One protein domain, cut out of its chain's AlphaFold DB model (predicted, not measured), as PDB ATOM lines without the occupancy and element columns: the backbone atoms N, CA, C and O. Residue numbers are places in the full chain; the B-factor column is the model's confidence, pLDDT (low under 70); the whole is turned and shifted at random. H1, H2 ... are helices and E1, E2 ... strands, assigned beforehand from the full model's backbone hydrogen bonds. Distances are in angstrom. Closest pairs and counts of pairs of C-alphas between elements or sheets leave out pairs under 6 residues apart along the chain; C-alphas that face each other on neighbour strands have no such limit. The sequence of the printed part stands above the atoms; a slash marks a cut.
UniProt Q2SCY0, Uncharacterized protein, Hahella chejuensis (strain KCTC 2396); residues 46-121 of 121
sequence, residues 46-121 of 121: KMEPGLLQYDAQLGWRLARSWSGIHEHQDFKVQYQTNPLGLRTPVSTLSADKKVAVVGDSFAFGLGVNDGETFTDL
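AT A GLANCE: This is residues 46 to 121 of the 121 residues of an uncharacterized protein of Hahella chejuensis (strain KCTC 2396) (UniProt Q2SCY0). Little regular structure: two separate strand hairpins, E3-E4 and E1-E2, and two short helices, H1 and H2, are joined by loops, and residues 93 to 98 stick out. The printed part has 76 residues, only 27 in named elements, ordered E1 E2 E3 E4 H1 H2, mixed in class; both sheets are antiparallel. It is compact, radius of gyration of the C-alphas 12.7 A, spanning 39 by 31 by 21 A.

IN THESE COORDINATES: E3, residues 67 to 71, spans 13.6 A and E4, 76 to 80, 13.7 A. E1 is 52 to 55, from C-alpha 52 at (395.426, 307.215, 288.343), and E2 59 to 62. H1 is 90 to 94; H2, 105 to 108, ends at (384.731, 303.188, 283.030).

HOW THE PARTS SIT: Hairpin E3-E4 has N 70 and O 77 2.9 A apart; residues 46 to 47 pair antiparallel with 70 to 71. Hairpin E1-E2 has N 53 and O 61 at 2.8 A. H2 is apart from the four strands and H1. H1 has 0 of 1 O i to N i+4 pairs within hydrogen-bond range but 2 of 2 O i to N i+3; H2 is too short for an i+4 pair.

THE WHOLE: C-alphas 73 and 96 are farthest apart, 39.8 A. The printed part has no cut and no long link; residue 121 is under pLDDT 70.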
ATOM      1  N   LYS A  46     388.045 319.454 286.022       88.38
ATOM      2  CA  LYS A  46     388.787 319.327 287.274       88.38
ATOM      3  C   LYS A  46     388.571 317.939 287.847       88.38
ATOM      4  O   LYS A  46     387.513 317.637 288.385       88.38
ATOM      5  N   MET A  47     389.604 317.113 287.775       89.38
ATOM      6  CA  MET A  47     389.667 315.844 288.492       89.38
ATOM      7  C   MET A  47     390.506 316.026 289.753       89.38
ATOM      8  O   MET A  47     391.637 316.516 289.674       89.38
ATOM      9  N   GLU A  48     389.994 315.603 290.907       92.62
ATOM     10  CA  GLU A  48     390.831 315.511 292.100       92.62
ATOM     11  C   GLU A  48     392.014 314.555 291.860       92.62
ATOM     12  O   GLU A  48     391.865 313.486 291.256       92.62
ATOM     13  N   PRO A  49     393.228 314.924 292.298       92.00
ATOM     14  CA  PRO A  49     394.418 314.157 291.980       92.00
ATOM     15  C   PRO A  49     394.396 312.772 292.637       92.00
ATOM     16  O   PRO A  49     393.855 312.558 293.723       92.00
ATOM     17  N   GLY A  50     395.078 311.828 291.992       93.19
ATOM     18  CA  GLY A  50     395.362 310.519 292.572       93.19
ATOM     19  C   GLY A  50     394.439 309.388 292.136       93.19
ATOM     20  O   GLY A  50     394.696 308.269 292.562       93.19
ATOM     21  N   LEU A  51     393.449 309.622 291.263       94.81
ATOM     22  CA  LEU A  51     392.647 308.546 290.659       94.81
ATOM     23  C   LEU A  51     393.519 307.543 289.887       94.81
ATOM     24  O   LEU A  51     393.317 306.336 290.000       94.81
ATOM     25  N   LEU A  52     394.488 308.034 289.110       94.81
ATOM     26  CA  LEU A  52     395.426 307.215 288.343       94.81
ATOM     27  C   LEU A  52     396.778 307.143 289.054       94.81
ATOM     28  O   LEU A  52     397.339 308.155 289.470       94.81
ATOM     29  N   GLN A  53     397.311 305.931 289.165       95.69
ATOM     30  CA  GLN A  53     398.631 305.640 289.711       95.69
ATOM     31  C   GLN A  53     399.464 304.907 288.666       95.69
ATOM     32  O   GLN A  53     398.964 304.023 287.968       95.69
ATOM     33  N   TYR A  54     400.747 305.257 288.589       96.00
ATOM     34  CA  TYR A  54     401.689 304.525 287.752       96.00
ATOM     35  C   TYR A  54     401.840 303.084 288.256       96.00
ATOM     36  O   TYR A  54     401.949 302.836 289.462       96.00
ATOM     37  N   ASP A  55     401.869 302.144 287.320       95.69
ATOM     38  CA  ASP A  55     402.141 300.734 287.566       95.69
ATOM     39  C   ASP A  55     403.231 300.262 286.603       95.69
ATOM     40  O   ASP A  55     403.141 300.483 285.400       95.69
ATOM     41  N   ALA A  56     404.275 299.610 287.112       96.44
ATOM     42  CA  ALA A  56     405.427 299.247 286.289       96.44
ATOM     43  C   ALA A  56     405.120 298.179 285.221       96.44
ATOM     44  O   ALA A  56     405.881 298.053 284.266       96.44
ATOM     45  N   GLN A  57     404.043 297.403 285.382       96.69
ATOM     46  CA  GLN A  57     403.647 296.356 284.437       96.69
ATOM     47  C   GLN A  57     402.543 296.836 283.493       96.69
ATOM     48  O   GLN A  57     402.589 296.547 282.301       96.69
ATOM     49  N   LEU A  58     401.561 297.570 284.021       91.94
ATOM     50  CA  LEU A  58     400.389 298.031 283.264       91.94
ATOM     51  C   LEU A  58     400.554 299.447 282.686       91.94
ATOM     52  O   LEU A  58     399.722 299.901 281.904       91.94
ATOM     53  N   GLY A  59     401.597 300.171 283.092       95.81
ATOM     54  CA  GLY A  59     401.775 301.601 282.844       95.81
ATOM     55  C   GLY A  59     400.920 302.442 283.790       95.81
ATOM     56  O   GLY A  59     401.445 303.224 284.580       95.81
ATOM     57  N   TRP A  60     399.602 302.241 283.763       93.81
ATOM     58  CA  TRP A  60     398.652 302.950 284.618       93.81
ATOM     59  C   TRP A  60     397.634 301.996 285.226       93.81
ATOM     60  O   TRP A  60     397.176 301.051 284.588       93.81
ATOM     61  N   ARG A  61     397.240 302.281 286.463       94.50
ATOM     62  CA  ARG A  61     396.119 301.631 287.139       94.50
ATOM     63  C   ARG A  61     395.330 302.648 287.944       94.50
ATOM     64  O   ARG A  61     395.848 303.703 288.305       94.50
ATOM     65  N   LEU A  62     394.100 302.300 288.293       95.25
ATOM     66  CA  LEU A  62     393.350 303.072 289.269       95.25
ATOM     67  C   LEU A  62     393.987 302.934 290.659       95.25
ATOM     68  O   LEU A  62     394.546 301.890 291.033       95.25
ATOM     69  N   ALA A  63     393.914 304.011 291.431       96.69
ATOM     70  CA  ALA A  63     394.238 303.982 292.840       96.69
ATOM     71  C   ALA A  63     393.318 303.017 293.583       96.69
ATOM     72  O   ALA A  63     392.183 302.773 293.190       96.69
ATOM     73  N   ARG A  64     393.843 302.430 294.656       95.75
ATOM     74  CA  ARG A  64     393.078 301.549 295.539       95.75
ATOM     75  C   ARG A  64     392.475 302.387 296.652       95.75
ATOM     76  O   ARG A  64     393.179 303.238 297.192       95.75
ATOM     77  N   SER A  65     391.229 302.100 297.019       95.50
ATOM     78  CA  SER A  65     390.527 302.786 298.116       95.50
ATOM     79  C   SER A  65     390.534 304.316 297.987       95.50
ATOM     80  O   SER A  65     390.583 305.030 298.987       95.50
ATOM     81  N   TRP A  66     390.543 304.824 296.757       96.06
ATOM     82  CA  TRP A  66     390.503 306.252 296.463       96.06
ATOM     83  C   TRP A  66     389.057 306.711 296.295       96.06
ATOM     84  O   TRP A  66     388.244 305.993 295.711       96.06
ATOM     85  N   SER A  67     388.770 307.916 296.779       95.94
ATOM     86  CA  SER A  67     387.519 308.633 296.563       95.94
ATOM     87  C   SER A  67     387.852 310.060 296.166       95.94
ATOM     88  O   SER A  67     388.698 310.678 296.813       95.94
ATOM     89  N   GLY A  68     387.149 310.591 295.175       95.38
ATOM     90  CA  GLY A  68     387.290 311.989 294.804       95.38
ATOM     91  C   GLY A  68     386.264 312.463 293.788       95.38
ATOM     92  O   GLY A  68     385.421 311.696 293.315       95.38
ATOM     93  N   ILE A  69     386.324 313.759 293.501       96.00
ATOM     94  CA  ILE A  69     385.373 314.467 292.647       96.00
ATOM     95  C   ILE A  69     385.964 314.696 291.253       96.00
ATOM     96  O   ILE A  69     387.121 315.097 291.104       96.00
ATOM     97  N   HIS A  70     385.127 314.494 290.237       94.69
ATOM     98  CA  HIS A  70     385.364 314.922 288.866       94.69
ATOM     99  C   HIS A  70     384.320 315.970 288.469       94.69
ATOM    100  O   HIS A  70     383.127 315.671 288.374       94.69
ATOM    101  N   GLU A  71     384.765 317.203 288.249       93.69
ATOM    102  CA  GLU A  71     383.955 318.294 287.712       93.69
ATOM    103  C   GLU A  71     384.262 318.483 286.225       93.69
ATOM    104  O   GLU A  71     385.419 318.592 285.826       93.69
ATOM    105  N   HIS A  72     383.211 318.547 285.421       89.75
ATOM    106  CA  HIS A  72     383.220 318.988 284.036       89.75
ATOM    107  C   HIS A  72     382.194 320.121 283.879       89.75
ATOM    108  O   HIS A  72     381.381 320.373 284.769       89.75
ATOM    109  N   GLN A  73     382.178 320.783 282.725       85.88
ATOM    110  CA  GLN A  73     381.136 321.759 282.384       85.88
ATOM    111  C   GLN A  73     379.715 321.168 282.480       85.88
ATOM    112  O   GLN A  73     378.781 321.868 282.864       85.88
ATOM    113  N   ASP A  74     379.575 319.877 282.172       88.25
ATOM    114  CA  ASP A  74     378.279 319.198 282.040       88.25
ATOM    115  C   ASP A  74     377.901 318.340 283.252       88.25
ATOM    116  O   ASP A  74     376.747 317.941 283.394       88.25
ATOM    117  N   PHE A  75     378.863 318.017 284.117       89.81
ATOM    118  CA  PHE A  75     378.639 317.098 285.227       89.81
ATOM    119  C   PHE A  75     379.544 317.393 286.415       89.81
ATOM    120  O   PHE A  75     380.637 317.938 286.295       89.81
ATOM    121  N   LYS A  76     379.101 316.951 287.586       94.62
ATOM    122  CA  LYS A  76     379.912 316.875 288.795       94.62
ATOM    123  C   LYS A  76     379.598 315.554 289.467       94.62
ATOM    124  O   LYS A  76     378.473 315.356 289.917       94.62
ATOM    125  N   VAL A  77     380.579 314.664 289.500       95.38
ATOM    126  CA  VAL A  77     380.385 313.288 289.960       95.38
ATOM    127  C   VAL A  77     381.426 312.893 290.985       95.38
ATOM    128  O   VAL A  77     382.551 313.395 290.977       95.38
ATOM    129  N   GLN A  78     381.031 311.986 291.872       95.50
ATOM    130  CA  GLN A  78     381.926 311.364 292.830       95.50
ATOM    131  C   GLN A  78     382.262 309.949 292.374       95.50
ATOM    132  O   GLN A  78     381.383 309.169 292.008       95.50
ATOM    133  N   TYR A  79     383.548 309.631 292.421       95.25
ATOM    134  CA  TYR A  79     384.083 308.323 292.088       95.25
ATOM    135  C   TYR A  79     384.670 307.676 293.326       95.25
ATOM    136  O   TYR A  79     385.388 308.327 294.088       95.25
ATOM    137  N   GLN A  80     384.442 306.376 293.464       95.00
ATOM    138  CA  GLN A  80     385.076 305.551 294.475       95.00
ATOM    139  C   GLN A  80     385.665 304.296 293.841       95.00
ATOM    140  O   GLN A  80     385.084 303.637 292.981       95.00
ATOM    141  N   THR A  81     386.862 303.955 294.295       95.12
ATOM    142  CA  THR A  81     387.543 302.714 293.940       95.12
ATOM    143  C   THR A  81     387.636 301.839 295.172       95.12
ATOM    144  O   THR A  81     387.919 302.298 296.277       95.12
ATOM    145  N   ASN A  82     387.405 300.548 294.992       93.12
ATOM    146  CA  ASN A  82     387.512 299.584 296.074       93.12
ATOM    147  C   ASN A  82     388.995 299.238 296.379       93.12
ATOM    148  O   ASN A  82     389.906 299.731 295.702       93.12
ATOM    149  N   PRO A  83     389.289 298.369 297.367       94.75
ATOM    150  CA  PRO A  83     390.668 297.985 297.698       94.75
ATOM    151  C   PRO A  83     391.452 297.301 296.568       94.75
ATOM    152  O   PRO A  83     392.676 297.211 296.644       94.75
ATOM    153  N   LEU A  84     390.780 296.825 295.517       91.62
ATOM    154  CA  LEU A  84     391.417 296.277 294.317       91.62
ATOM    155  C   LEU A  84     391.657 297.336 293.232       91.62
ATOM    156  O   LEU A  84     392.320 297.040 292.243       91.62
ATOM    157  N   GLY A  85     391.170 298.563 293.424       92.88
ATOM    158  CA  GLY A  85     391.239 299.627 292.427       92.88
ATOM    159  C   GLY A  85     390.185 299.477 291.331       92.88
ATOM    160  O   GLY A  85     390.447 299.815 290.187       92.88
ATOM    161  N   LEU A  86     389.008 298.935 291.649       91.12
ATOM    162  CA  LEU A  86     387.888 298.825 290.710       91.12
ATOM    163  C   LEU A  86     386.737 299.733 291.151       91.12
ATOM    164  O   LEU A  86     386.488 299.860 292.350       91.12
ATOM    165  N   ARG A  87     385.991 300.292 290.193       88.75
ATOM    166  CA  ARG A  87     384.760 301.073 290.428       88.75
ATOM    167  C   ARG A  87     383.512 300.192 290.579       88.75
ATOM    168  O   ARG A  87     382.456 300.497 290.052       88.75
ATOM    169  N   THR A  88     383.650 299.060 291.265       86.94
ATOM    170  CA  THR A  88     382.539 298.137 291.543       86.94
ATOM    171  C   THR A  88     382.436 297.896 293.044       86.94
ATOM    172  O   THR A  88     383.478 297.814 293.718       86.94
ATOM    173  N   PRO A  89     381.223 297.683 293.580       83.00
ATOM    174  CA  PRO A  89     381.056 297.187 294.938       83.00
ATOM    175  C   PRO A  89     381.853 295.895 295.159       83.00
ATOM    176  O   PRO A  89     381.902 295.014 294.298       83.00
ATOM    177  N   VAL A  90     382.483 295.760 296.331       80.25
ATOM    178  CA  VAL A  90     383.251 294.548 296.686       80.25
ATOM    179  C   VAL A  90     382.345 293.314 296.736       80.25
ATOM    180  O   VAL A  90     382.784 292.220 296.394       80.25
ATOM    181  N   SER A  91     381.073 293.484 297.106       76.31
ATOM    182  CA  SER A  91     380.063 292.420 297.105       76.31
ATOM    183  C   SER A  91     379.899 291.761 295.732       76.31
ATOM    184  O   SER A  91     379.776 290.539 295.664       76.31
ATOM    185  N   THR A  92     379.988 292.532 294.644       77.81
ATOM    186  CA  THR A  92     379.897 292.032 293.262       77.81
ATOM    187  C   THR A  92     381.019 291.044 292.933       77.81
ATOM    188  O   THR A  92     380.843 290.125 292.136       77.81
ATOM    189  N   LEU A  93     382.175 291.159 293.595       77.75
ATOM    190  CA  LEU A  93     383.310 290.254 293.389       77.75
ATOM    191  C   LEU A  93     383.118 288.882 294.041       77.75
ATOM    192  O   LEU A  93     383.835 287.942 293.689       77.75
ATOM    193  N   SER A  94     382.170 288.760 294.967       81.00
ATOM    194  CA  SER A  94     381.815 287.505 295.634       81.00
ATOM    195  C   SER A  94     380.684 286.753 294.928       81.00
ATOM    196  O   SER A  94     380.296 285.686 295.392       81.00
ATOM    197  N   ALA A  95     380.156 287.279 293.819       81.69
ATOM    198  CA  ALA A  95     379.099 286.629 293.054       81.69
ATOM    199  C   ALA A  95     379.590 285.353 292.341       81.69
ATOM    200  O   ALA A  95     380.730 285.287 291.867       81.69
ATOM    201  N   ASP A  96     378.694 284.367 292.207       83.12
ATOM    202  CA  ASP A  96     378.957 283.088 291.525       83.12
ATOM    203  C   ASP A  96     379.291 283.265 290.036       83.12
ATOM    204  O   ASP A  96     380.035 282.478 289.451       83.12
ATOM    205  N   LYS A  97     378.752 284.317 289.411       83.94
ATOM    206  CA  LYS A  97     379.037 284.700 288.026       83.94
ATOM    207  C   LYS A  97     379.619 286.102 288.006       83.94
ATOM    208  O   LYS A  97     379.028 287.027 288.553       83.94
ATOM    209  N   LYS A  98     380.763 286.250 287.342       84.12
ATOM    210  CA  LYS A  98     381.488 287.516 287.234       84.12
ATOM    211  C   LYS A  98     381.613 287.878 285.768       84.12
ATOM    212  O   LYS A  98     382.023 287.045 284.961       84.12
ATOM    213  N   VAL A  99     381.263 289.113 285.441       85.81
ATOM    214  CA  VAL A  99     381.423 289.673 284.101       85.81
ATOM    215  C   VAL A  99     382.462 290.777 284.200       85.81
ATOM    216  O   VAL A  99     382.317 291.695 285.000       85.81
ATOM    217  N   ALA A 100     383.527 290.663 283.413       88.25
ATOM    218  CA  ALA A 100     384.499 291.733 283.249       88.25
ATOM    219  C   ALA A 100     384.157 292.502 281.975       88.25
ATOM    220  O   ALA A 100     384.048 291.901 280.904       88.25
ATOM    221  N   VAL A 101     383.997 293.818 282.093       89.75
ATOM    222  CA  VAL A 101     383.800 294.703 280.946       89.75
ATOM    223  C   VAL A 101     385.095 295.460 280.693       89.75
ATOM    224  O   VAL A 101     385.671 296.041 281.610       89.75
ATOM    225  N   VAL A 102     385.568 295.415 279.451       91.69
ATOM    226  CA  VAL A 102     386.798 296.080 279.014       91.69
ATOM    227  C   VAL A 102     386.442 297.044 277.897       91.69
ATOM    228  O   VAL A 102     385.751 296.675 276.950       91.69
ATOM    229  N   GLY A 103     386.925 298.273 278.010       92.06
ATOM    230  CA  GLY A 103     386.694 299.328 277.039       92.06
ATOM    231  C   GLY A 103     387.461 300.584 277.423       92.06
ATOM    232  O   GLY A 103     388.518 300.507 278.049       92.06
ATOM    233  N   ASP A 104     386.920 301.730 277.042       93.81
ATOM    234  CA  ASP A 104     387.506 303.048 277.259       93.81
ATOM    235  C   ASP A 104     386.799 303.805 278.404       93.81
ATOM    236  O   ASP A 104     386.296 303.209 279.363       93.81
ATOM    237  N   SER A 105     386.762 305.137 278.315       92.00
ATOM    238  CA  SER A 105     386.076 306.015 279.261       92.00
ATOM    239  C   SER A 105     384.581 305.714 279.412       92.00
ATOM    240  O   SER A 105     384.040 305.943 280.495       92.00
ATOM    241  N   PHE A 106     383.915 305.168 278.390       92.12
ATOM    242  CA  PHE A 106     382.513 304.759 278.487       92.12
ATOM    243  C   PHE A 106     382.359 303.524 279.367       92.12
ATOM    244  O   PHE A 106     381.516 303.510 280.262       92.12
ATOM    245  N   ALA A 107     383.213 302.515 279.168       92.12
ATOM    246  CA  ALA A 107     383.222 301.322 280.014       92.12
ATOM    247  C   ALA A 107     383.556 301.663 281.478       92.12
ATOM    248  O   ALA A 107     383.023 301.045 282.392       92.12
ATOM    249  N   PHE A 108     384.401 302.673 281.699       92.50
ATOM    250  CA  PHE A 108     384.731 303.188 283.030       92.50
ATOM    251  C   PHE A 108     383.579 303.954 283.713       92.50
ATOM    252  O   PHE A 108     383.612 304.135 284.933       92.50
ATOM    253  N   GLY A 109     382.590 304.442 282.955       94.00
ATOM    254  CA  GLY A 109     381.553 305.339 283.471       94.00
ATOM    255  C   GLY A 109     382.088 306.745 283.763       94.00
ATOM    256  O   GLY A 109     381.818 307.311 284.827       94.00
ATOM    257  N   LEU A 110     382.907 307.300 282.862       93.62
ATOM    258  CA  LEU A 110     383.366 308.685 282.976       93.62
ATOM    259  C   LEU A 110     382.157 309.633 282.942       93.62
ATOM    260  O   LEU A 110     381.265 309.492 282.114       93.62
ATOM    261  N   GLY A 111     382.132 310.592 283.861       94.19
ATOM    262  CA  GLY A 111     381.001 311.500 284.068       94.19
ATOM    263  C   GLY A 111     379.769 310.886 284.747       94.19
ATOM    264  O   GLY A 111     378.739 311.548 284.790       94.19
ATOM    265  N   VAL A 112     379.857 309.664 285.294       95.00
ATOM    266  CA  VAL A 112     378.728 308.953 285.929       95.00
ATOM    267  C   VAL A 112     379.051 308.611 287.387       95.00
ATOM    268  O   VAL A 112     380.164 308.151 287.671       95.00
ATOM    269  N   ASN A 113     378.113 308.840 288.316       94.31
ATOM    270  CA  ASN A 113     378.319 308.484 289.724       94.31
ATOM    271  C   ASN A 113     378.355 306.967 289.919       94.31
ATOM    272  O   ASN A 113     377.863 306.187 289.102       94.31
ATOM    273  N   ASP A 114     378.919 306.550 291.045       90.44
ATOM    274  CA  ASP A 114     378.803 305.163 291.481       90.44
ATOM    275  C   ASP A 114     377.322 304.808 291.731       90.44
ATOM    276  O   ASP A 114     376.575 305.608 292.299       90.44
ATOM    277  N   GLY A 115     376.887 303.619 291.302       88.50
ATOM    278  CA  GLY A 115     375.482 303.197 291.357       88.50
ATOM    279  C   GLY A 115     374.646 303.612 290.141       88.50
ATOM    280  O   GLY A 115     373.511 303.162 290.010       88.50
ATOM    281  N   GLU A 116     375.187 304.451 289.254       91.00
ATOM    282  CA  GLU A 116     374.547 304.864 287.997       91.00
ATOM    283  C   GLU A 116     375.274 304.292 286.767       91.00
ATOM    284  O   GLU A 116     374.906 304.580 285.624       91.00
ATOM    285  N   THR A 117     376.326 303.492 286.971       91.19
ATOM    286  CA  THR A 117     377.070 302.891 285.861       91.19
ATOM    287  C   THR A 117     376.241 301.781 285.218       91.19
ATOM    288  O   THR A 117     375.495 301.079 285.890       91.19
ATOM    289  N   PHE A 118     376.392 301.544 283.912       89.19
ATOM    290  CA  PHE A 118     375.658 300.450 283.248       89.19
ATOM    291  C   PHE A 118     376.050 299.053 283.772       89.19
ATOM    292  O   PHE A 118     375.372 298.070 283.476       89.19
ATOM    293  N   THR A 119     377.173 298.955 284.491       85.00
ATOM    294  CA  THR A 119     377.628 297.734 285.162       85.00
ATOM    295  C   THR A 119     376.980 297.513 286.524       85.00
ATOM    296  O   THR A 119     377.095 296.411 287.060       85.00
ATOM    297  N   ASP A 120     376.295 298.519 287.068       78.56
ATOM    298  CA  ASP A 120     375.438 298.381 288.241       78.56
ATOM    299  C   ASP A 120     374.095 297.770 287.789       78.56
ATOM    300  O   ASP A 120     373.147 298.475 287.446       78.56
ATOM    301  N   LEU A 121     374.060 296.431 287.710       65.06
ATOM    302  CA  LEU A 121     372.902 295.610 287.322       65.06
ATOM    303  C   LEU A 121     372.207 294.968 288.528       65.06
ATOM    304  O   LEU A 121     372.920 294.545 289.469       65.06
TER     305      LEU A 121